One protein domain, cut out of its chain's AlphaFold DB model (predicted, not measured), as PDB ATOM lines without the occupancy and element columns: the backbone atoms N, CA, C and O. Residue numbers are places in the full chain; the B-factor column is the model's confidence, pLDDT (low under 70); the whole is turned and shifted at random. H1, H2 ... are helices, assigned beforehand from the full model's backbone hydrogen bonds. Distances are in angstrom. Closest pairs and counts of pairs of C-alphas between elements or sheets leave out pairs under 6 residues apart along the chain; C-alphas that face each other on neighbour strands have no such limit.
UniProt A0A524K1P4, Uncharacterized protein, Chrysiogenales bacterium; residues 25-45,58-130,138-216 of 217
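What this domain is: This is residues 25 to 45, 58 to 130 and 138 to 216 of the 217 residues of an uncharacterized protein of Chrysiogenales bacterium (UniProt A0A524K1P4). An up-and-down bundle of six helices, H1, H2, H4, H6, H7 and H8, each running against the one before it, is stacked with H1 on one outer side, then H2 beside H8, then H4 beside H7, and H6 on the opposite outer side. H5 packs on H6 at one end of the bundle, and the tiny H3 lies in the loop between H2 and H4 at the other end. The printed part has 173 residues with eight named helices, H1 to H8 in that order, and no named strand; the class is all helix. It is compact, with a radius of gyration of the C-alphas of 16.6 A, and spans 50 by 37 by 30 A.

How they stand to each other: H1, residues 25 to 45, touches H2, residues 58 to 83, at a shallow tilt of 26 degrees, opposite ways; their closest C-alphas, Leu 36 and Cys 74, are 6.3 A apart. H2, with residues 69 to 79 alone, touches H4, residues 100 to 116, with its residues 104 to 111 alone, opposite ways at 38 degrees, only just steep; the closest C-alphas, Lys 72 and Phe 107, are 6.2 A apart. H3, residues 90 to 93, touches no helix. H4 touches H6, residues 139 to 158, at a shallow tilt of 15 degrees, opposite ways, closest at C-alphas Ala 112 and Asn 150, 5.9 A. H5, residues 118 to 129, touches H6, which takes part with residues 139 to 146 alone, at a steep tilt of 51 degrees; the closest C-alphas are Phe 125 and Val 139, 6.9 A. The hub is H7, residues 164 to 185, touching four helices. Among them is H8, residues 195 to 214, with which it forms a helical hairpin at a shallow tilt of 30 degrees, closest at C-alphas Ser 169 and Gln 208, 4.6 A. H1 and H7 are apart. In H2, H5, H6, H7 and H8 every O i to N i+4 pair is within hydrogen-bond range; in H1 it is 16 of 17, in H4 11 of 13, and H3 is too short for such a pair.

Where its parts are: H1 begins at C-alpha 25, (46.066, -4.770, 14.189), and is 30.6 A long. H2 is 37.5 A, H3 5.2 A, H4 25.7 A, H5 15.9 A, H6 29.1 A, H7 31.6 A and H8 28.7 A, ending at C-alpha 214, (41.371, 6.637, 26.724).

The domain as a whole: The C-alphas of Asp 95 and His 130, the two farthest apart, are 52.7 A apart. Residues 46 to 57 are not printed, a gap of 20.7 A between C-alphas 45 and 58, nor are residues 131 to 137, with 12.0 A between C-alphas 130 and 138. Of the links printed whole, none is long. Mean pLDDT of the printed part is 89.4; residues 43 to 45, 130 and 138 to 140 are under 70.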
ATOM      1  N   ILE A  25      46.917  -4.509  13.027       87.00
ATOM      2  CA  ILE A  25      46.066  -4.770  14.189       87.00
ATOM      3  C   ILE A  25      44.984  -5.792  13.823       87.00
ATOM      4  O   ILE A  25      44.805  -6.761  14.556       87.00
ATOM      5  N   ASP A  26      44.320  -5.633  12.678       88.62
ATOM      6  CA  ASP A  26      43.278  -6.560  12.225       88.62
ATOM      7  C   ASP A  26      43.837  -7.948  11.917       88.62
ATOM      8  O   ASP A  26      43.287  -8.956  12.366       88.62
ATOM      9  N   TRP A  27      44.977  -8.013  11.223       89.88
ATOM     10  CA  TRP A  27      45.677  -9.276  11.000       89.88
ATOM     11  C   TRP A  27      46.051  -9.962  12.323       89.88
ATOM     12  O   TRP A  27      45.817 -11.159  12.487       89.88
ATOM     13  N   LEU A  28      46.580  -9.210  13.295       89.50
ATOM     14  CA  LEU A  28      46.940  -9.751  14.607       89.50
ATOM     15  C   LEU A  28      45.710 -10.280  15.355       89.50
ATOM     16  O   LEU A  28      45.772 -11.373  15.918       89.50
ATOM     17  N   LYS A  29      44.587  -9.547  15.326       91.75
ATOM     18  CA  LYS A  29      43.308  -9.997  15.896       91.75
ATOM     19  C   LYS A  29      42.861 -11.315  15.267       91.75
ATOM     20  O   LYS A  29      42.467 -12.228  15.990       91.75
ATOM     21  N   GLN A  30      42.919 -11.435  13.942       92.50
ATOM     22  CA  GLN A  30      42.542 -12.665  13.239       92.50
ATOM     23  C   GLN A  30      43.448 -13.836  13.627       92.50
ATOM     24  O   GLN A  30      42.956 -14.918  13.942       92.50
ATOM     25  N   GLU A  31      44.762 -13.616  13.663       92.00
ATOM     26  CA  GLU A  31      45.720 -14.676  13.966       92.00
ATOM     27  C   GLU A  31      45.641 -15.132  15.432       92.00
ATOM     28  O   GLU A  31      45.711 -16.331  15.710       92.00
ATOM     29  N   ALA A  32      45.442 -14.204  16.372       91.38
ATOM     30  CA  ALA A  32      45.232 -14.522  17.783       91.38
ATOM     31  C   ALA A  32      43.914 -15.287  18.005       91.38
ATOM     32  O   ALA A  32      43.901 -16.280  18.731       91.38
ATOM     33  N   ASN A  33      42.829 -14.904  17.319       92.50
ATOM     34  CA  ASN A  33      41.567 -15.653  17.344       92.50
ATOM     35  C   ASN A  33      41.714 -17.062  16.752       92.50
ATOM     36  O   ASN A  33      41.172 -18.028  17.286       92.50
ATOM     37  N   HIS A  34      42.453 -17.204  15.651       92.38
ATOM     38  CA  HIS A  34      42.746 -18.515  15.067       92.38
ATOM     39  C   HIS A  34      43.554 -19.396  16.021       92.38
ATOM     40  O   HIS A  34      43.284 -20.588  16.160       92.38
ATOM     41  N   TYR A  35      44.534 -18.807  16.707       91.06
ATOM     42  CA  TYR A  35      45.323 -19.497  17.720       91.06
ATOM     43  C   TYR A  35      44.470 -19.954  18.912       91.06
ATOM     44  O   TYR A  35      44.580 -21.114  19.304       91.06
ATOM     45  N   LEU A  36      43.576 -19.099  19.420       92.00
ATOM     46  CA  LEU A  36      42.617 -19.454  20.475       92.00
ATOM     47  C   LEU A  36      41.753 -20.656  20.086       92.00
ATOM     48  O   LEU A  36      41.732 -21.648  20.808       92.00
ATOM     49  N   LYS A  37      41.145 -20.629  18.893       92.44
ATOM     50  CA  LYS A  37      40.329 -21.749  18.390       92.44
ATOM     51  C   LYS A  37      41.110 -23.060  18.313       92.44
ATOM     52  O   LYS A  37      40.563 -24.123  18.584       92.44
ATOM     53  N   LYS A  38      42.396 -23.001  17.948       89.56
ATOM     54  CA  LYS A  38      43.271 -24.184  17.946       89.56
ATOM     55  C   LYS A  38      43.547 -24.702  19.353       89.56
ATOM     56  O   LYS A  38      43.534 -25.914  19.543       89.56
ATOM     57  N   MET A  39      43.800 -23.810  20.312       86.69
ATOM     58  CA  MET A  39      43.989 -24.205  21.709       86.69
ATOM     59  C   MET A  39      42.724 -24.875  22.256       86.69
ATOM     60  O   MET A  39      42.816 -25.972  22.796       86.69
ATOM     61  N   GLU A  40      41.554 -24.276  22.034       85.19
ATOM     62  CA  GLU A  40      40.255 -24.814  22.459       85.19
ATOM     63  C   GLU A  40      39.957 -26.183  21.823       85.19
ATOM     64  O   GLU A  40      39.597 -27.123  22.530       85.19
ATOM     65  N   ALA A  41      40.183 -26.342  20.514       83.38
ATOM     66  CA  ALA A  41      39.990 -27.624  19.831       83.38
ATOM     67  C   ALA A  41      40.925 -28.721  20.375       83.38
ATOM     68  O   ALA A  41      40.486 -29.834  20.659       83.38
ATOM     69  N   SER A  42      42.200 -28.387  20.609       74.50
ATOM     70  CA  SER A  42      43.188 -29.352  21.110       74.50
ATOM     71  C   SER A  42      42.883 -29.874  22.519       74.50
ATOM     72  O   SER A  42      43.283 -30.986  22.859       74.50
ATOM     73  N   GLN A  43      42.141 -29.121  23.337       68.50
ATOM     74  CA  GLN A  43      41.726 -29.584  24.663       68.50
ATOM     75  C   GLN A  43      40.712 -30.738  24.587       68.50
ATOM     76  O   GLN A  43      40.717 -31.604  25.465       68.50
ATOM     77  N   GLY A  44      39.870 -30.771  23.547       61.53
ATOM     78  CA  GLY A  44      38.920 -31.859  23.308       61.53
ATOM     79  C   GLY A  44      39.602 -33.144  22.833       61.53
ATOM     80  O   GLY A  44      39.301 -34.227  23.336       61.53
ATOM     81  N   ASP A  45      40.578 -33.014  21.932       60.75
ATOM     82  CA  ASP A  45      41.252 -34.157  21.304       60.75
ATOM     83  C   ASP A  45      42.158 -34.924  22.285       60.75
ATOM     84  O   ASP A  45      42.168 -36.156  22.304       60.75
ATOM     85  N   ALA A  58      50.725 -38.951  39.232       71.81
ATOM     86  CA  ALA A  58      51.608 -37.869  38.792       71.81
ATOM     87  C   ALA A  58      51.312 -37.402  37.352       71.81
ATOM     88  O   ALA A  58      51.321 -36.205  37.070       71.81
ATOM     89  N   ASN A  59      51.000 -38.331  36.440       73.44
ATOM     90  CA  ASN A  59      50.663 -37.989  35.056       73.44
ATOM     91  C   ASN A  59      49.298 -37.295  34.956       73.44
ATOM     92  O   ASN A  59      49.126 -36.399  34.129       73.44
ATOM     93  N   LEU A  60      48.335 -37.701  35.793       74.19
ATOM     94  CA  LEU A  60      47.038 -37.034  35.905       74.19
ATOM     95  C   LEU A  60      47.200 -35.610  36.434       74.19
ATOM     96  O   LEU A  60      46.671 -34.676  35.838       74.19
ATOM     97  N   GLU A  61      47.973 -35.430  37.502       75.00
ATOM     98  CA  GLU A  61      48.237 -34.113  38.077       75.00
ATOM     99  C   GLU A  61      48.905 -33.173  37.065       75.00
ATOM    100  O   GLU A  61      48.432 -32.057  36.849       75.00
ATOM    101  N   GLN A  62      49.946 -33.642  36.368       76.50
ATOM    102  CA  GLN A  62      50.604 -32.863  35.319       76.50
ATOM    103  C   GLN A  62      49.634 -32.491  34.188       76.50
ATOM    104  O   GLN A  62      49.684 -31.373  33.670       76.50
ATOM    105  N   PHE A  63      48.745 -33.409  33.802       75.44
ATOM    106  CA  PHE A  63      47.732 -33.152  32.784       75.44
ATOM    107  C   PHE A  63      46.749 -32.057  33.216       75.44
ATOM    108  O   PHE A  63      46.536 -31.108  32.459       75.44
ATOM    109  N   PHE A  64      46.192 -32.145  34.428       79.50
ATOM    110  CA  PHE A  64      45.258 -31.139  34.938       79.50
ATOM    111  C   PHE A  64      45.916 -29.768  35.090       79.50
ATOM    112  O   PHE A  64      45.342 -28.784  34.631       79.50
ATOM    113  N   ARG A  65      47.147 -29.703  35.614       84.75
ATOM    114  CA  ARG A  65      47.916 -28.449  35.690       84.75
ATOM    115  C   ARG A  65      48.165 -27.854  34.305       84.75
ATOM    116  O   ARG A  65      47.981 -26.660  34.094       84.75
ATOM    117  N   HIS A  66      48.563 -28.669  33.327       84.94
ATOM    118  CA  HIS A  66      48.789 -28.179  31.967       84.94
ATOM    119  C   HIS A  66      47.506 -27.645  31.317       84.94
ATOM    120  O   HIS A  66      47.538 -26.612  30.640       84.94
ATOM    121  N   LYS A  67      46.384 -28.339  31.537       85.19
ATOM    122  CA  LYS A  67      45.066 -27.912  31.070       85.19
ATOM    123  C   LYS A  67      44.666 -26.582  31.706       85.19
ATOM    124  O   LYS A  67      44.371 -25.650  30.967       85.19
ATOM    125  N   GLU A  68      44.745 -26.472  33.030       89.19
ATOM    126  CA  GLU A  68      44.408 -25.249  33.765       89.19
ATOM    127  C   GLU A  68      45.228 -24.053  33.264       89.19
ATOM    128  O   GLU A  68      44.666 -23.032  32.879       89.19
ATOM    129  N   ARG A  69      46.552 -24.202  33.142       90.62
ATOM    130  CA  ARG A  69      47.423 -23.143  32.603       90.62
ATOM    131  C   ARG A  69      47.038 -22.746  31.178       90.62
ATOM    132  O   ARG A  69      47.037 -21.570  30.830       90.62
ATOM    133  N   SER A  70      46.690 -23.721  30.340       90.06
ATOM    134  CA  SER A  70      46.253 -23.449  28.967       90.06
ATOM    135  C   SER A  70      44.922 -22.693  28.934       90.06
ATOM    136  O   SER A  70      44.773 -21.766  28.142       90.06
ATOM    137  N   GLU A  71      43.977 -23.046  29.807       92.19
ATOM    138  CA  GLU A  71      42.704 -22.334  29.968       92.19
ATOM    139  C   GLU A  71      42.920 -20.892  30.442       92.19
ATOM    140  O   GLU A  71      42.318 -19.973  29.889       92.19
ATOM    141  N   LYS A  72      43.828 -20.670  31.398       94.25
ATOM    142  CA  LYS A  72      44.159 -19.332  31.915       94.25
ATOM    143  C   LYS A  72      44.789 -18.450  30.844       94.25
ATOM    144  O   LYS A  72      44.354 -17.313  30.657       94.25
ATOM    145  N   ILE A  73      45.710 -18.989  30.046       94.12
ATOM    146  CA  ILE A  73      46.266 -18.283  28.884       94.12
ATOM    147  C   ILE A  73      45.166 -17.933  27.870       94.12
ATOM    148  O   ILE A  73      45.143 -16.807  27.368       94.12
ATOM    149  N   CYS A  74      44.241 -18.855  27.577       94.69
ATOM    150  CA  CYS A  74      43.107 -18.568  26.695       94.69
ATOM    151  C   CYS A  74      42.243 -17.423  27.238       94.69
ATOM    152  O   CYS A  74      41.934 -16.498  26.490       94.69
ATOM    153  N   GLN A  75      41.915 -17.443  28.534       96.56
ATOM    154  CA  GLN A  75      41.139 -16.389  29.194       96.56
ATOM    155  C   GLN A  75      41.840 -15.028  29.078       96.56
ATOM    156  O   GLN A  75      41.224 -14.051  28.657       96.56
ATOM    157  N   ILE A  76      43.146 -14.960  29.350       97.62
ATOM    158  CA  ILE A  76      43.926 -13.720  29.216       97.62
ATOM    159  C   ILE A  76      43.900 -13.209  27.771       97.62
ATOM    160  O   ILE A  76      43.665 -12.024  27.539       97.62
ATOM    161  N   LEU A  77      44.105 -14.084  26.784       96.62
ATOM    162  CA  LEU A  77      44.066 -13.712  25.367       96.62
ATOM    163  C   LEU A  77      42.678 -13.215  24.931       96.62
ATOM    164  O   LEU A  77      42.597 -12.225  24.204       96.62
ATOM    165  N   GLN A  78      41.601 -13.860  25.383       96.50
ATOM    166  CA  GLN A  78      40.224 -13.427  25.122       96.50
ATOM    167  C   GLN A  78      39.967 -12.030  25.703       96.50
ATOM    168  O   GLN A  78      39.443 -11.162  25.003       96.50
ATOM    169  N   TYR A  79      40.413 -11.779  26.937       97.69
ATOM    170  CA  TYR A  79      40.334 -10.463  27.572       97.69
ATOM    171  C   TYR A  79      41.110  -9.399  26.794       97.69
ATOM    172  O   TYR A  79      40.559  -8.349  26.465       97.69
ATOM    173  N   LEU A  80      42.359  -9.682  26.416       97.75
ATOM    174  CA  LEU A  80      43.168  -8.760  25.621       97.75
ATOM    175  C   LEU A  80      42.515  -8.444  24.265       97.75
ATOM    176  O   LEU A  80      42.491  -7.287  23.850       97.75
ATOM    177  N   LEU A  81      41.941  -9.439  23.582       96.12
ATOM    178  CA  LEU A  81      41.224  -9.232  22.319       96.12
ATOM    179  C   LEU A  81      39.938  -8.415  22.495       96.12
ATOM    180  O   LEU A  81      39.642  -7.562  21.652       96.12
ATOM    181  N   SER A  82      39.207  -8.639  23.588       96.12
ATOM    182  CA  SER A  82      38.043  -7.831  23.960       96.12
ATOM    183  C   SER A  82      38.450  -6.368  24.173       96.12
ATOM    184  O   SER A  82      37.921  -5.472  23.514       96.12
ATOM    185  N   PHE A  83      39.512  -6.136  24.950       95.94
ATOM    186  CA  PHE A  83      40.076  -4.812  25.232       95.94
ATOM    187  C   PHE A  83      40.613  -4.079  23.994       95.94
ATOM    188  O   PHE A  83      40.563  -2.852  23.895       95.94
ATOM    189  N   MET A  84      41.077  -4.808  22.979       92.69
ATOM    190  CA  MET A  84      41.420  -4.201  21.688       92.69
ATOM    191  C   MET A  84      40.211  -3.689  20.898       92.69
ATOM    192  O   MET A  84      40.388  -2.987  19.895       92.69
ATOM    193  N   THR A  85      39.004  -4.096  21.269       91.56
ATOM    194  CA  THR A  85      37.758  -3.613  20.673       91.56
ATOM    195  C   THR A  85      37.191  -2.494  21.532       91.56
ATOM    196  O   THR A  85      36.951  -1.410  21.005       91.56
ATOM    197  N   HIS A  86      37.100  -2.719  22.843       93.69
ATOM    198  CA  HIS A  86      36.532  -1.779  23.802       93.69
ATOM    199  C   HIS A  86      37.235  -1.866  25.162       93.69
ATOM    200  O   HIS A  86      37.397  -2.964  25.687       93.69
ATOM    201  N   ILE A  87      37.660  -0.730  25.724       93.81
ATOM    202  CA  ILE A  87      38.217  -0.680  27.085       93.81
ATOM    203  C   ILE A  87      37.076  -0.273  28.016       93.81
ATOM    204  O   ILE A  87      36.555   0.819  27.813       93.81
ATOM    205  N   PRO A  88      36.710  -1.093  29.016       91.62
ATOM    206  CA  PRO A  88      35.598  -0.765  29.891       91.62
ATOM    207  C   PRO A  88      35.908   0.468  30.741       91.62
ATOM    208  O   PRO A  88      36.977   0.557  31.364       91.62
ATOM    209  N   GLU A  89      34.959   1.393  30.778       89.06
ATOM    210  CA  GLU A  89      34.987   2.573  31.641       89.06
ATOM    211  C   GLU A  89      34.273   2.294  32.977       89.06
ATOM    212  O   GLU A  89      33.565   1.301  33.145       89.06
ATOM    213  N   ASN A  90      34.526   3.116  34.001       86.12
ATOM    214  CA  ASN A  90      34.011   2.849  35.353       86.12
ATOM    215  C   ASN A  90      32.474   2.910  35.433       86.12
ATOM    216  O   ASN A  90      31.878   2.230  36.264       86.12
ATOM    217  N   ASP A  91      31.849   3.749  34.613       85.81
ATOM    218  CA  ASP A  91      30.399   3.919  34.511       85.81
ATOM    219  C   ASP A  91      29.715   2.720  33.843       85.81
ATOM    220  O   ASP A  91      28.619   2.345  34.249       85.81
ATOM    221  N   GLU A  92      30.387   2.068  32.893       83.88
ATOM    222  CA  GLU A  92      29.924   0.825  32.264       83.88
ATOM    223  C   GLU A  92      30.001  -0.382  33.204       83.88
ATOM    224  O   GLU A  92      29.257  -1.345  33.040       83.88
ATOM    225  N   ILE A  93      30.910  -0.347  34.184       84.56
ATOM    226  CA  ILE A  93      31.073  -1.427  35.167       84.56
ATOM    227  C   ILE A  93      29.972  -1.368  36.231       84.56
ATOM    228  O   ILE A  93      29.517  -2.422  36.659       84.56
ATOM    229  N   GLY A  94      29.539  -0.162  36.626       75.94
ATOM    230  CA  GLY A  94      28.348   0.114  37.442       75.94
ATOM    231  C   GLY A  94      27.871  -1.023  38.360       75.94
ATOM    232  O   GLY A  94      28.547  -1.371  39.330       75.94
ATOM    233  N   ASP A  95      26.698  -1.576  38.033       76.44
ATOM    234  CA  ASP A  95      26.014  -2.660  38.760       76.44
ATOM    235  C   ASP A  95      26.296  -4.063  38.178       76.44
ATOM    236  O   ASP A  95      25.628  -5.037  38.545       76.44
ATOM    237  N   GLU A  96      27.245  -4.196  37.247       82.50
ATOM    238  CA  GLU A  96      27.558  -5.493  36.650       82.50
ATOM    239  C   GLU A  96      28.089  -6.461  37.724       82.50
ATOM    240  O   GLU A  96      28.909  -6.090  38.571       82.50
ATOM    241  N   PRO A  97      27.685  -7.746  37.691       81.31
ATOM    242  CA  PRO A  97      28.104  -8.729  38.691       81.31
ATOM    243  C   PRO A  97      29.605  -9.042  38.617       81.31
ATOM    244  O   PRO A  97      30.147  -9.729  39.485       81.31
ATOM    245  N   VAL A  98      30.273  -8.589  37.556       87.25
ATOM    246  CA  VAL A  98      31.656  -8.899  37.239       87.25
ATOM    247  C   VAL A  98      32.379  -7.625  36.831       87.25
ATOM    248  O   VAL A  98      32.032  -7.005  35.833       87.25
ATOM    249  N   ASN A  99      33.456  -7.297  37.545       91.12
ATOM    250  CA  ASN A  99      34.394  -6.266  37.119       91.12
ATOM    251  C   ASN A  99      35.463  -6.888  36.190       91.12
ATOM    252  O   ASN A  99      36.282  -7.687  36.664       91.12
ATOM    253  N   PRO A 100      35.511  -6.516  34.893       93.56
ATOM    254  CA  PRO A 100      36.466  -7.074  33.932       93.56
ATOM    255  C   PRO A 100      37.930  -6.871  34.338       93.56
ATOM    256  O   PRO A 100      38.765  -7.743  34.104       93.56
ATOM    257  N   ALA A 101      38.260  -5.733  34.958       94.50
ATOM    258  CA  ALA A 101      39.621  -5.436  35.396       94.50
ATOM    259  C   ALA A 101      40.042  -6.315  36.585       94.50
ATOM    260  O   ALA A 101      41.200  -6.726  36.660       94.50
ATOM    261  N   GLU A 102      39.111  -6.641  37.485       94.50
ATOM    262  CA  GLU A 102      39.363  -7.535  38.620       94.50
ATOM    263  C   GLU A 102      39.488  -8.996  38.176       94.50
ATOM    264  O   GLU A 102      40.445  -9.663  38.562       94.50
ATOM    265  N   GLN A 103      38.618  -9.487  37.287       95.19
ATOM    266  CA  GLN A 103      38.791 -10.836  36.724       95.19
ATOM    267  C   GLN A 103      40.103 -10.962  35.948       95.19
ATOM    268  O   GLN A 103      40.839 -11.938  36.101       95.19
ATOM    269  N   PHE A 104      40.447  -9.945  35.156       97.00
ATOM    270  CA  PHE A 104      41.730  -9.912  34.471       97.00
ATOM    271  C   PHE A 104      42.903  -9.923  35.461       97.00
ATOM    272  O   PHE A 104      43.872 -10.653  35.250       97.00
ATOM    273  N   ARG A 105      42.802  -9.187  36.580       97.19
ATOM    274  CA  ARG A 105      43.799  -9.208  37.662       97.19
ATOM    275  C   ARG A 105      44.011 -10.617  38.198       97.19
ATOM    276  O   ARG A 105      45.158 -11.008  38.390       97.19
ATOM    277  N   GLU A 106      42.945 -11.379  38.424       97.00
ATOM    278  CA  GLU A 106      43.051 -12.748  38.935       97.00
ATOM    279  C   GLU A 106      43.816 -13.670  37.985       97.00
ATOM    280  O   GLU A 106      44.666 -14.438  38.440       97.00
ATOM    281  N   PHE A 107      43.579 -13.565  36.676       97.31
ATOM    282  CA  PHE A 107      44.317 -14.364  35.695       97.31
ATOM    283  C   PHE A 107      45.788 -13.954  35.600       97.31
ATOM    284  O   PHE A 107      46.664 -14.814  35.570       97.31
ATOM    285  N   VAL A 108      46.085 -12.651  35.617       97.12
ATOM    286  CA  VAL A 108      47.475 -12.163  35.616       97.12
ATOM    287  C   VAL A 108      48.206 -12.571  36.899       97.12
ATOM    288  O   VAL A 108      49.370 -12.964  36.841       97.12
ATOM    289  N   ARG A 109      47.523 -12.526  38.050       97.44
ATOM    290  CA  ARG A 109      48.056 -13.005  39.332       97.44
ATOM    291  C   ARG A 109      48.416 -14.484  39.259       97.44
ATOM    292  O   ARG A 109      49.521 -14.844  39.647       97.44
ATOM    293  N   TYR A 110      47.506 -15.304  38.731       97.06
ATOM    294  CA  TYR A 110      47.735 -16.735  38.550       97.06
ATOM    295  C   TYR A 110      49.009 -16.990  37.735       97.06
ATOM    296  O   TYR A 110      49.888 -17.718  38.185       97.06
ATOM    297  N   GLU A 111      49.173 -16.326  36.587       95.56
ATOM    298  CA  GLU A 111      50.369 -16.485  35.748       95.56
ATOM    299  C   GLU A 111      51.666 -16.039  36.443       95.56
ATOM    300  O   GLU A 111      52.724 -16.636  36.231       95.56
ATOM    301  N   ALA A 112      51.609 -15.009  37.293       96.06
ATOM    302  CA  ALA A 112      52.754 -14.608  38.104       96.06
ATOM    303  C   ALA A 112      53.094 -15.669  39.167       96.06
ATOM    304  O   ALA A 112      54.274 -15.967  39.369       96.06
ATOM    305  N   ASP A 113      52.089 -16.264  39.814       96.62
ATOM    306  CA  ASP A 113      52.256 -17.317  40.827       96.62
ATOM    307  C   ASP A 113      52.841 -18.609  40.257       96.62
ATOM    308  O   ASP A 113      53.646 -19.257  40.932       96.62
ATOM    309  N   LEU A 114      52.551 -18.929  38.990       94.94
ATOM    310  CA  LEU A 114      53.140 -20.084  38.304       94.94
ATOM    311  C   LEU A 114      54.673 -20.085  38.344       94.94
ATOM    312  O   LEU A 114      55.276 -21.155  38.355       94.94
ATOM    313  N   LEU A 115      55.325 -18.916  38.398       94.19
ATOM    314  CA  LEU A 115      56.786 -18.827  38.507       94.19
ATOM    315  C   LEU A 115      57.338 -19.562  39.738       94.19
ATOM    316  O   LEU A 115      58.483 -20.013  39.721       94.19
ATOM    317  N   LEU A 116      56.542 -19.683  40.801       95.12
ATOM    318  CA  LEU A 116      56.937 -20.352  42.034       95.12
ATOM    319  C   LEU A 116      56.632 -21.855  42.042       95.12
ATOM    320  O   LEU A 116      57.068 -22.535  42.975       95.12
ATOM    321  N   GLU A 117      55.948 -22.391  41.029       93.62
ATOM    322  CA  GLU A 117      55.703 -23.828  40.934       93.62
ATOM    323  C   GLU A 117      56.983 -24.601  40.594       93.62
ATOM    324  O   GLU A 117      57.804 -24.186  39.776       93.62
ATOM    325  N   GLU A 118      57.155 -25.764  41.225       90.69
ATOM    326  CA  GLU A 118      58.378 -26.562  41.104       90.69
ATOM    327  C   GLU A 118      58.645 -27.040  39.674       90.69
ATOM    328  O   GLU A 118      59.782 -27.009  39.209       90.69
ATOM    329  N   ASP A 119      57.620 -27.448  38.928       89.00
ATOM    330  CA  ASP A 119      57.792 -27.878  37.539       89.00
ATOM    331  C   ASP A 119      58.146 -26.706  36.607       89.00
ATOM    332  O   ASP A 119      58.929 -26.881  35.672       89.00
ATOM    333  N   VAL A 120      57.645 -25.502  36.896       90.62
ATOM    334  CA  VAL A 120      57.992 -24.271  36.177       90.62
ATOM    335  C   VAL A 120      59.440 -23.872  36.462       90.62
ATOM    336  O   VAL A 120      60.198 -23.640  35.517       90.62
ATOM    337  N   LYS A 121      59.868 -23.875  37.733       91.19
ATOM    338  CA  LYS A 121      61.278 -23.661  38.110       91.19
ATOM    339  C   LYS A 121      62.191 -24.671  37.426       91.19
ATOM    340  O   LYS A 121      63.183 -24.285  36.814       91.19
ATOM    341  N   ASN A 122      61.825 -25.953  37.461       89.31
ATOM    342  CA  ASN A 122      62.575 -27.015  36.798       89.31
ATOM    343  C   ASN A 122      62.678 -26.776  35.289       89.31
ATOM    344  O   ASN A 122      63.767 -26.903  34.734       89.31
ATOM    345  N   ALA A 123      61.591 -26.381  34.623       87.88
ATOM    346  CA  ALA A 123      61.618 -26.049  33.202       87.88
ATOM    347  C   ALA A 123      62.549 -24.862  32.902       87.88
ATOM    348  O   ALA A 123      63.309 -24.919  31.935       87.88
ATOM    349  N   ILE A 124      62.534 -23.819  33.741       89.12
ATOM    350  CA  ILE A 124      63.456 -22.680  33.627       89.12
ATOM    351  C   ILE A 124      64.901 -23.160  33.775       89.12
ATOM    352  O   ILE A 124      65.724 -22.857  32.916       89.12
ATOM    353  N   PHE A 125      65.203 -23.956  34.804       87.62
ATOM    354  CA  PHE A 125      66.550 -24.475  35.033       87.62
ATOM    355  C   PHE A 125      67.040 -25.367  33.897       87.62
ATOM    356  O   PHE A 125      68.195 -25.253  33.503       87.62
ATOM    357  N   GLN A 126      66.199 -26.242  33.340       84.56
ATOM    358  CA  GLN A 126      66.601 -27.052  32.187       84.56
ATOM    359  C   GLN A 126      66.927 -26.167  30.982       84.56
ATOM    360  O   GLN A 126      67.971 -26.331  30.354       84.56
ATOM    361  N   GLU A 127      66.086 -25.170  30.705       84.44
ATOM    362  CA  GLU A 127      66.276 -24.263  29.574       84.44
ATOM    363  C   GLU A 127      67.562 -23.426  29.704       84.44
ATOM    364  O   GLU A 127      68.257 -23.187  28.708       84.44
ATOM    365  N   THR A 128      67.910 -23.014  30.926       80.56
ATOM    366  CA  THR A 128      69.068 -22.152  31.198       80.56
ATOM    367  C   THR A 128      70.370 -22.937  31.396       80.56
ATOM    368  O   THR A 128      71.418 -22.457  30.956       80.56
ATOM    369  N   ASN A 129      70.318 -24.166  31.929       74.56
ATOM    370  CA  ASN A 129      71.489 -25.005  32.236       74.56
ATOM    371  C   ASN A 129      72.059 -25.798  31.047       74.56
ATOM    372  O   ASN A 129      73.086 -26.469  31.192       74.56
ATOM    373  N   HIS A 130      71.450 -25.748  29.856       58.81
ATOM    374  CA  HIS A 130      72.032 -26.373  28.666       58.81
ATOM    375  C   HIS A 130      73.347 -25.671  28.238       58.81
ATOM    376  O   HIS A 130      73.338 -24.644  27.554       58.81
ATOM    377  N   ASN A 138      75.242 -19.029  37.934       59.25
ATOM    378  CA  ASN A 138      74.979 -20.311  38.602       59.25
ATOM    379  C   ASN A 138      73.458 -20.564  38.663       59.25
ATOM    380  O   ASN A 138      72.663 -19.632  38.609       59.25
ATOM    381  N   VAL A 139      73.034 -21.821  38.825       61.06
ATOM    382  CA  VAL A 139      71.630 -22.232  39.054       61.06
ATOM    383  C   VAL A 139      70.959 -21.385  40.144       61.06
ATOM    384  O   VAL A 139      69.789 -21.019  40.025       61.06
ATOM    385  N   TRP A 140      71.732 -21.021  41.169       62.47
ATOM    386  CA  TRP A 140      71.320 -20.145  42.265       62.47
ATOM    387  C   TRP A 140      70.833 -18.764  41.803       62.47
ATOM    388  O   TRP A 140      69.846 -18.262  42.340       62.47
ATOM    389  N   ASP A 141      71.425 -18.201  40.747       76.44
ATOM    390  CA  ASP A 141      71.086 -16.862  40.255       76.44
ATOM    391  C   ASP A 141      69.676 -16.830  39.654       76.44
ATOM    392  O   ASP A 141      68.955 -15.842  39.786       76.44
ATOM    393  N   TYR A 142      69.228 -17.929  39.035       81.25
ATOM    394  CA  TYR A 142      67.859 -18.022  38.521       81.25
ATOM    395  C   TYR A 142      66.829 -18.253  39.624       81.25
ATOM    396  O   TYR A 142      65.706 -17.772  39.493       81.25
ATOM    397  N   GLN A 143      67.183 -18.933  40.715       88.19
ATOM    398  CA  GLN A 143      66.255 -19.144  41.825       88.19
ATOM    399  C   GLN A 143      65.916 -17.829  42.533       88.19
ATOM    400  O   GLN A 143      64.738 -17.500  42.686       88.19
ATOM    401  N   GLU A 144      66.931 -17.052  42.917       89.19
ATOM    402  CA  GLU A 144      66.723 -15.731  43.527       89.19
ATOM    403  C   GLU A 144      65.976 -14.798  42.577       89.19
ATOM    404  O   GLU A 144      65.060 -14.077  42.978       89.19
ATOM    405  N   ARG A 145      66.307 -14.867  41.288       90.56
ATOM    406  CA  ARG A 145      65.652 -14.071  40.263       90.56
ATOM    407  C   ARG A 145      64.181 -14.422  40.066       90.56
ATOM    408  O   ARG A 145      63.382 -13.506  39.898       90.56
ATOM    409  N   ILE A 146      63.814 -15.702  40.080       93.62
ATOM    410  CA  ILE A 146      62.415 -16.148  40.008       93.62
ATOM    411  C   ILE A 146      61.625 -15.569  41.183       93.62
ATOM    412  O   ILE A 146      60.559 -14.991  40.978       93.62
ATOM    413  N   ILE A 147      62.171 -15.670  42.398       94.62
ATOM    414  CA  ILE A 147      61.535 -15.152  43.617       94.62
ATOM    415  C   ILE A 147      61.405 -13.628  43.547       94.62
ATOM    416  O   ILE A 147      60.332 -13.083  43.795       94.62
ATOM    417  N   SER A 148      62.481 -12.931  43.177       95.31
ATOM    418  CA  SER A 148      62.487 -11.473  43.042       95.31
ATOM    419  C   SER A 148      61.487 -10.996  41.985       95.31
ATOM    420  O   SER A 148      60.731 -10.065  42.254       95.31
ATOM    421  N   MET A 149      61.440 -11.661  40.826       95.94
ATOM    422  CA  MET A 149      60.482 -11.363  39.763       95.94
ATOM    423  C   MET A 149      59.048 -11.588  40.240       95.94
ATOM    424  O   MET A 149      58.235 -10.679  40.125       95.94
ATOM    425  N   ASN A 150      58.732 -12.752  40.815       97.31
ATOM    426  CA  ASN A 150      57.388 -13.032  41.320       97.31
ATOM    427  C   ASN A 150      56.946 -11.986  42.358       97.31
ATOM    428  O   ASN A 150      55.872 -11.416  42.202       97.31
ATOM    429  N   ASN A 151      57.787 -11.668  43.348       97.12
ATOM    430  CA  ASN A 151      57.465 -10.667  44.369       97.12
ATOM    431  C   ASN A 151      57.161  -9.290  43.761       97.12
ATOM    432  O   ASN A 151      56.219  -8.615  44.177       97.12
ATOM    433  N   GLU A 152      57.950  -8.874  42.770       96.88
ATOM    434  CA  GLU A 152      57.743  -7.604  42.078       96.88
ATOM    435  C   GLU A 152      56.445  -7.613  41.255       96.88
ATOM    436  O   GLU A 152      55.645  -6.682  41.366       96.88
ATOM    437  N   LEU A 153      56.176  -8.685  40.499       96.94
ATOM    438  CA  LEU A 153      54.923  -8.827  39.753       96.94
ATOM    439  C   LEU A 153      53.715  -8.841  40.698       96.94
ATOM    440  O   LEU A 153      52.752  -8.120  40.454       96.94
ATOM    441  N   GLN A 154      53.775  -9.580  41.809       97.38
ATOM    442  CA  GLN A 154      52.701  -9.639  42.806       97.38
ATOM    443  C   GLN A 154      52.412  -8.269  43.418       97.38
ATOM    444  O   GLN A 154      51.256  -7.860  43.530       97.38
ATOM    445  N   LYS A 155      53.461  -7.507  43.747       96.69
ATOM    446  CA  LYS A 155      53.314  -6.134  44.231       96.69
ATOM    447  C   LYS A 155      52.619  -5.244  43.199       96.69
ATOM    448  O   LYS A 155      51.733  -4.478  43.570       96.69
ATOM    449  N   GLN A 156      52.984  -5.343  41.921       95.31
ATOM    450  CA  GLN A 156      52.356  -4.559  40.852       95.31
ATOM    451  C   GLN A 156      50.900  -4.974  40.590       95.31
ATOM    452  O   GLN A 156      50.051  -4.110  40.384       95.31
ATOM    453  N   VAL A 157      50.593  -6.273  40.634       95.62
ATOM    454  CA  VAL A 157      49.229  -6.813  40.484       95.62
ATOM    455  C   VAL A 157      48.324  -6.359  41.631       95.62
ATOM    456  O   VAL A 157      47.170  -6.005  41.396       95.62
ATOM    457  N   ALA A 158      48.845  -6.342  42.860       93.62
ATOM    458  CA  ALA A 158      48.112  -5.911  44.048       93.62
ATOM    459  C   ALA A 158      47.888  -4.391  44.103       93.62
ATOM    460  O   ALA A 158      46.948  -3.927  44.750       93.62
ATOM    461  N   GLN A 159      48.735  -3.603  43.436       88.75
ATOM    462  CA  GLN A 159      48.582  -2.153  43.328       88.75
ATOM    463  C   GLN A 159      47.443  -1.802  42.362       88.75
ATOM    464  O   GLN A 159      47.664  -1.405  41.216       88.75
ATOM    465  N   GLY A 160      46.206  -1.925  42.847       75.62
ATOM    466  CA  GLY A 160      45.024  -1.407  42.166       75.62
ATOM    467  C   GLY A 160      45.165   0.086  41.858       75.62
ATOM    468  O   GLY A 160      45.806   0.839  42.600       75.62
ATOM    469  N   LYS A 161      44.591   0.522  40.735       88.50
ATOM    470  CA  LYS A 161      44.503   1.940  40.371       88.50
ATOM    471  C   LYS A 161      43.090   2.451  40.625       88.50
ATOM    472  O   LYS A 161      42.151   1.678  40.767       88.50
ATOM    473  N   ASN A 162      42.942   3.773  40.636       85.44
ATOM    474  CA  ASN A 162      41.681   4.444  40.967       85.44
ATOM    475  C   ASN A 162      40.561   4.221  39.930       85.44
ATOM    476  O   ASN A 162      39.423   4.608  40.173       85.44
ATOM    477  N   ASN A 163      40.871   3.650  38.762       90.75
ATOM    478  CA  ASN A 163      39.896   3.327  37.725       90.75
ATOM    479  C   ASN A 163      40.283   2.044  36.963       90.75
ATOM    480  O   ASN A 163      41.422   1.560  37.050       90.75
ATOM    481  N   ALA A 164      39.316   1.486  36.231       92.75
ATOM    482  CA  ALA A 164      39.468   0.246  35.479       92.75
ATOM    483  C   ALA A 164      40.504   0.363  34.353       92.75
ATOM    484  O   ALA A 164      41.359  -0.510  34.225       92.75
ATOM    485  N   VAL A 165      40.497   1.467  33.600       94.88
ATOM    486  CA  VAL A 165      41.431   1.728  32.490       94.88
ATOM    487  C   VAL A 165      42.891   1.671  32.957       94.88
ATOM    488  O   VAL A 165      43.710   0.938  32.396       94.88
ATOM    489  N   ALA A 166      43.213   2.392  34.029       94.44
ATOM    490  CA  ALA A 166      44.535   2.431  34.640       94.44
ATOM    491  C   ALA A 166      44.924   1.064  35.219       94.44
ATOM    492  O   ALA A 166      46.081   0.646  35.118       94.44
ATOM    493  N   THR A 167      43.959   0.344  35.797       95.38
ATOM    494  CA  THR A 167      44.168  -1.019  36.298       95.38
ATOM    495  C   THR A 167      44.526  -1.967  35.151       95.38
ATOM    496  O   THR A 167      45.553  -2.638  35.225       95.38
ATOM    497  N   ILE A 168      43.761  -1.974  34.055       97.00
ATOM    498  CA  ILE A 168      44.028  -2.796  32.862       97.00
ATOM    499  C   ILE A 168      45.395  -2.450  32.260       97.00
ATOM    500  O   ILE A 168      46.180  -3.350  31.955       97.00
ATOM    501  N   SER A 169      45.722  -1.160  32.146       96.75
ATOM    502  CA  SER A 169      47.023  -0.673  31.666       96.75
ATOM    503  C   SER A 169      48.193  -1.209  32.504       96.75
ATOM    504  O   SER A 169      49.193  -1.692  31.960       96.75
ATOM    505  N   SER A 170      48.046  -1.179  33.835       97.00
ATOM    506  CA  SER A 170      49.028  -1.707  34.788       97.00
ATOM    507  C   SER A 170      49.168  -3.228  34.676       97.00
ATOM    508  O   SER A 170      50.279  -3.748  34.629       97.00
ATOM    509  N   LEU A 171      48.058  -3.957  34.551       97.94
ATOM    510  CA  LEU A 171      48.065  -5.415  34.388       97.94
ATOM    511  C   LEU A 171      48.693  -5.850  33.057       97.94
ATOM    512  O   LEU A 171      49.446  -6.823  33.019       97.94
ATOM    513  N   CYS A 172      48.477  -5.092  31.979       97.81
ATOM    514  CA  CYS A 172      49.189  -5.303  30.719       97.81
ATOM    515  C   CYS A 172      50.705  -5.121  30.894       97.81
ATOM    516  O   CYS A 172      51.480  -5.909  30.359       97.81
ATOM    517  N   GLN A 173      51.142  -4.150  31.704       96.81
ATOM    518  CA  GLN A 173      52.563  -3.963  32.017       96.81
ATOM    519  C   GLN A 173      53.166  -5.159  32.769       96.81
ATOM    520  O   GLN A 173      54.323  -5.520  32.531       96.81
ATOM    521  N   VAL A 174      52.407  -5.768  33.681       97.75
ATOM    522  CA  VAL A 174      52.817  -6.985  34.397       97.75
ATOM    523  C   VAL A 174      52.968  -8.149  33.416       97.75
ATOM    524  O   VAL A 174      54.008  -8.807  33.406       97.75
ATOM    525  N   LEU A 175      51.985  -8.363  32.534       97.19
ATOM    526  CA  LEU A 175      52.057  -9.400  31.499       97.19
ATOM    527  C   LEU A 175      53.252  -9.208  30.563       97.19
ATOM    528  O   LEU A 175      53.930 -10.176  30.220       97.19
ATOM    529  N   GLU A 176      53.550  -7.969  30.171       95.94
ATOM    530  CA  GLU A 176      54.729  -7.665  29.361       95.94
ATOM    531  C   GLU A 176      56.033  -8.057  30.062       95.94
ATOM    532  O   GLU A 176      56.922  -8.629  29.427       95.94
ATOM    533  N   GLN A 177      56.156  -7.763  31.360       96.25
ATOM    534  CA  GLN A 177      57.325  -8.140  32.160       96.25
ATOM    535  C   GLN A 177      57.455  -9.659  32.274       96.25
ATOM    536  O   GLN A 177      58.544 -10.192  32.051       96.25
ATOM    537  N   LEU A 178      56.345 -10.358  32.522       96.06
ATOM    538  CA  LEU A 178      56.319 -11.817  32.566       96.06
ATOM    539  C   LEU A 178      56.733 -12.433  31.219       96.06
ATOM    540  O   LEU A 178      57.574 -13.331  31.173       96.06
ATOM    541  N   CYS A 179      56.212 -11.920  30.102       95.56
ATOM    542  CA  CYS A 179      56.589 -12.395  28.769       95.56
ATOM    543  C   CYS A 179      58.072 -12.139  28.472       95.56
ATOM    544  O   CYS A 179      58.748 -13.009  27.930       95.56
ATOM    545  N   ARG A 180      58.608 -10.974  28.857       93.44
ATOM    546  CA  ARG A 180      60.039 -10.662  28.699       93.44
ATOM    547  C   ARG A 180      60.928 -11.596  29.505       93.44
ATOM    548  O   ARG A 180      61.950 -12.031  28.983       93.44
ATOM    549  N   PHE A 181      60.524 -11.936  30.727       93.62
ATOM    550  CA  PHE A 181      61.215 -12.945  31.521       93.62
ATOM    551  C   PHE A 181      61.270 -14.285  30.773       93.62
ATOM    552  O   PHE A 181      62.347 -14.858  30.610       93.62
ATOM    553  N   TRP A 182      60.144 -14.741  30.215       92.69
ATOM    554  CA  TRP A 182      60.117 -15.959  29.402       92.69
ATOM    555  C   TRP A 182      60.970 -15.862  28.138       92.69
ATOM    556  O   TRP A 182      61.679 -16.810  27.802       92.69
ATOM    557  N   PHE A 183      60.958 -14.722  27.447       91.12
ATOM    558  CA  PHE A 183      61.815 -14.507  26.283       91.12
ATOM    559  C   PHE A 183      63.287 -14.616  26.657       91.12
ATOM    560  O   PHE A 183      64.045 -15.244  25.925       91.12
ATOM    561  N   GLU A 184      63.689 -14.073  27.800       89.56
ATOM    562  CA  GLU A 184      65.059 -14.176  28.278       89.56
ATOM    563  C   GLU A 184      65.451 -15.605  28.657       89.56
ATOM    564  O   GLU A 184      66.526 -16.060  28.262       89.56
ATOM    565  N   VAL A 185      64.573 -16.343  29.342       88.19
ATOM    566  CA  VAL A 185      64.767 -17.779  29.614       88.19
ATOM    567  C   VAL A 185      65.003 -18.543  28.302       88.19
ATOM    568  O   VAL A 185      65.885 -19.395  28.227       88.19
ATOM    569  N   ARG A 186      64.309 -18.161  27.220       88.19
ATOM    570  CA  ARG A 186      64.493 -18.691  25.852       88.19
ATOM    571  C   ARG A 186      65.617 -18.009  25.054       88.19
ATOM    572  O   ARG A 186      65.730 -18.228  23.847       88.19
ATOM    573  N   ARG A 187      66.451 -17.180  25.691       85.69
ATOM    574  CA  ARG A 187      67.570 -16.424  25.087       85.69
ATOM    575  C   ARG A 187      67.158 -15.526  23.913       85.69
ATOM    576  O   ARG A 187      67.928 -15.310  22.979       85.69
ATOM    577  N   HIS A 188      65.933 -15.012  23.953       85.31
ATOM    578  CA  HIS A 188      65.278 -14.249  22.891       85.31
ATOM    579  C   HIS A 188      65.245 -14.977  21.535       85.31
ATOM    580  O   HIS A 188      65.146 -14.326  20.494       85.31
ATOM    581  N   ASP A 189      65.322 -16.312  21.534       83.50
ATOM    582  CA  ASP A 189      65.184 -17.115  20.326       83.50
ATOM    583  C   ASP A 189      63.702 -17.315  20.001       83.50
ATOM    584  O   ASP A 189      63.002 -18.120  20.617       83.50
ATOM    585  N   ILE A 190      63.232 -16.601  18.977       82.12
ATOM    586  CA  ILE A 190      61.849 -16.671  18.491       82.12
ATOM    587  C   ILE A 190      61.408 -18.101  18.140       82.12
ATOM    588  O   ILE A 190      60.228 -18.416  18.246       82.12
ATOM    589  N   ARG A 191      62.336 -18.985  17.746       83.19
ATOM    590  CA  ARG A 191      62.027 -20.381  17.395       83.19
ATOM    591  C   ARG A 191      61.736 -21.230  18.628       83.19
ATOM    592  O   ARG A 191      61.074 -22.257  18.515       83.19
ATOM    593  N   ARG A 192      62.251 -20.815  19.788       83.38
ATOM    594  CA  ARG A 192      62.060 -21.483  21.079       83.38
ATOM    595  C   ARG A 192      60.943 -20.848  21.891       83.38
ATOM    596  O   ARG A 192      60.452 -21.484  22.815       83.38
ATOM    597  N   THR A 193      60.541 -19.620  21.589       87.31
ATOM    598  CA  THR A 193      59.453 -18.946  22.298       87.31
ATOM    599  C   THR A 193      58.095 -19.504  21.892       87.31
ATOM    600  O   THR A 193      57.813 -19.711  20.709       87.31
ATOM    601  N   ARG A 194      57.220 -19.741  22.876       88.31
ATOM    602  CA  ARG A 194      55.868 -20.226  22.595       88.31
ATOM    603  C   ARG A 194      55.069 -19.128  21.915       88.31
ATOM    604  O   ARG A 194      55.144 -17.952  22.264       88.31
ATOM    605  N   ARG A 195      54.226 -19.536  20.973       88.75
ATOM    606  CA  ARG A 195      53.377 -18.607  20.231       88.75
ATOM    607  C   ARG A 195      52.408 -17.833  21.135       88.75
ATOM    608  O   ARG A 195      52.174 -16.656  20.884       88.75
ATOM    609  N   GLY A 196      51.905 -18.468  22.196       90.69
ATOM    610  CA  GLY A 196      51.085 -17.808  23.216       90.69
ATOM    611  C   GLY A 196      51.798 -16.623  23.871       90.69
ATOM    612  O   GLY A 196      51.237 -15.536  23.896       90.69
ATOM    613  N   ASP A 197      53.059 -16.792  24.289       91.50
ATOM    614  CA  ASP A 197      53.852 -15.729  24.930       91.50
ATOM    615  C   ASP A 197      54.051 -14.521  23.981       91.50
ATOM    616  O   ASP A 197      53.993 -13.365  24.397       91.50
ATOM    617  N   ILE A 198      54.227 -14.779  22.677       91.06
ATOM    618  CA  ILE A 198      54.327 -13.742  21.629       91.06
ATOM    619  C   ILE A 198      53.014 -12.955  21.524       91.06
ATOM    620  O   ILE A 198      53.041 -11.722  21.485       91.06
ATOM    621  N   PHE A 199      51.868 -13.641  21.480       92.81
ATOM    622  CA  PHE A 199      50.568 -12.971  21.417       92.81
ATOM    623  C   PHE A 199      50.270 -12.187  22.688       92.81
ATOM    624  O   PHE A 199      49.910 -11.019  22.580       92.81
ATOM    625  N   LEU A 200      50.478 -12.782  23.864       95.19
ATOM    626  CA  LEU A 200      50.297 -12.109  25.151       95.19
ATOM    627  C   LEU A 200      51.086 -10.803  25.200       95.19
ATOM    628  O   LEU A 200      50.504  -9.746  25.429       95.19
ATOM    629  N   TYR A 201      52.381 -10.856  24.879       95.00
ATOM    630  CA  TYR A 201      53.238  -9.677  24.844       95.00
ATOM    631  C   TYR A 201      52.726  -8.599  23.879       95.00
ATOM    632  O   TYR A 201      52.631  -7.423  24.230       95.00
ATOM    633  N   THR A 202      52.392  -8.993  22.649       92.50
ATOM    634  CA  THR A 202      52.012  -8.041  21.595       92.50
ATOM    635  C   THR A 202      50.671  -7.384  21.892       92.50
ATOM    636  O   THR A 202      50.533  -6.166  21.782       92.50
ATOM    637  N   LEU A 203      49.681  -8.187  22.284       94.94
ATOM    638  CA  LEU A 203      48.336  -7.716  22.579       94.94
ATOM    639  C   LEU A 203      48.337  -6.843  23.840       94.94
ATOM    640  O   LEU A 203      47.746  -5.767  23.808       94.94
ATOM    641  N   ALA A 204      49.065  -7.232  24.896       96.50
ATOM    642  CA  ALA A 204      49.207  -6.428  26.114       96.50
ATOM    643  C   ALA A 204      49.766  -5.031  25.810       96.50
ATOM    644  O   ALA A 204      49.191  -4.036  26.248       96.50
ATOM    645  N   ARG A 205      50.802  -4.930  24.965       94.38
ATOM    646  CA  ARG A 205      51.358  -3.633  24.542       94.38
ATOM    647  C   ARG A 205      50.353  -2.754  23.811       94.38
ATOM    648  O   ARG A 205      50.312  -1.542  24.029       94.38
ATOM    649  N   ILE A 206      49.567  -3.344  22.913       93.31
ATOM    650  CA  ILE A 206      48.564  -2.600  22.144       93.31
ATOM    651  C   ILE A 206      47.440  -2.126  23.068       93.31
ATOM    652  O   ILE A 206      47.077  -0.951  23.021       93.31
ATOM    653  N   VAL A 207      46.927  -3.007  23.931       95.81
ATOM    654  CA  VAL A 207      45.892  -2.672  24.918       95.81
ATOM    655  C   VAL A 207      46.384  -1.573  25.857       95.81
ATOM    656  O   VAL A 207      45.713  -0.556  25.993       95.81
ATOM    657  N   GLN A 208      47.595  -1.695  26.403       94.94
ATOM    658  CA  GLN A 208      48.203  -0.659  27.238       94.94
ATOM    659  C   GLN A 208      48.281   0.695  26.513       94.94
ATOM    660  O   GLN A 208      47.964   1.737  27.090       94.94
ATOM    661  N   SER A 209      48.686   0.703  25.239       92.69
ATOM    662  CA  SER A 209      48.723   1.931  24.440       92.69
ATOM    663  C   SER A 209      47.335   2.549  24.255       92.69
ATOM    664  O   SER A 209      47.236   3.775  24.238       92.69
ATOM    665  N   ARG A 210      46.282   1.733  24.116       93.19
ATOM    666  CA  ARG A 210      44.892   2.204  24.021       93.19
ATOM    667  C   ARG A 210      44.405   2.778  25.345       93.19
ATOM    668  O   ARG A 210      43.872   3.879  25.336       93.19
ATOM    669  N   CYS A 211      44.680   2.125  26.476       94.44
ATOM    670  CA  CYS A 211      44.334   2.661  27.797       94.44
ATOM    671  C   CYS A 211      44.894   4.081  28.000       94.44
ATOM    672  O   CYS A 211      44.174   4.972  28.432       94.44
ATOM    673  N   ARG A 212      46.148   4.331  27.590       91.06
ATOM    674  CA  ARG A 212      46.770   5.672  27.655       91.06
ATOM    675  C   ARG A 212      46.122   6.716  26.740       91.06
ATOM    676  O   ARG A 212      46.360   7.907  26.927       91.06
ATOM    677  N   GLN A 213      45.421   6.293  25.690       90.00
ATOM    678  CA  GLN A 213      44.663   7.187  24.807       90.00
ATOM    679  C   GLN A 213      43.294   7.496  25.416       90.00
ATOM    680  O   GLN A 213      42.895   8.657  25.420       90.00
ATOM    681  N   THR A 214      42.633   6.485  25.989       88.00
ATOM    682  CA  THR A 214      41.371   6.637  26.724       88.00
ATOM    683  C   THR A 214      41.531   7.582  27.915       88.00
ATOM    684  O   THR A 214      40.749   8.506  28.046       88.00
ATOM    685  N   GLU A 215      42.600   7.465  28.713       84.94
ATOM    686  CA  GLU A 215      42.860   8.374  29.851       84.94
ATOM    687  C   GLU A 215      43.065   9.853  29.465       84.94
ATOM    688  O   GLU A 215      43.049  10.722  30.334       84.94
ATOM    689  N   LYS A 216      43.338  10.143  28.187       81.00
ATOM    690  CA  LYS A 216      43.562  11.510  27.682       81.00
ATOM    691  C   LYS A 216      42.328  12.129  27.031       81.00
ATOM    692  O   LYS A 216      42.384  13.319  26.722       81.00
TER     693      LYS A 216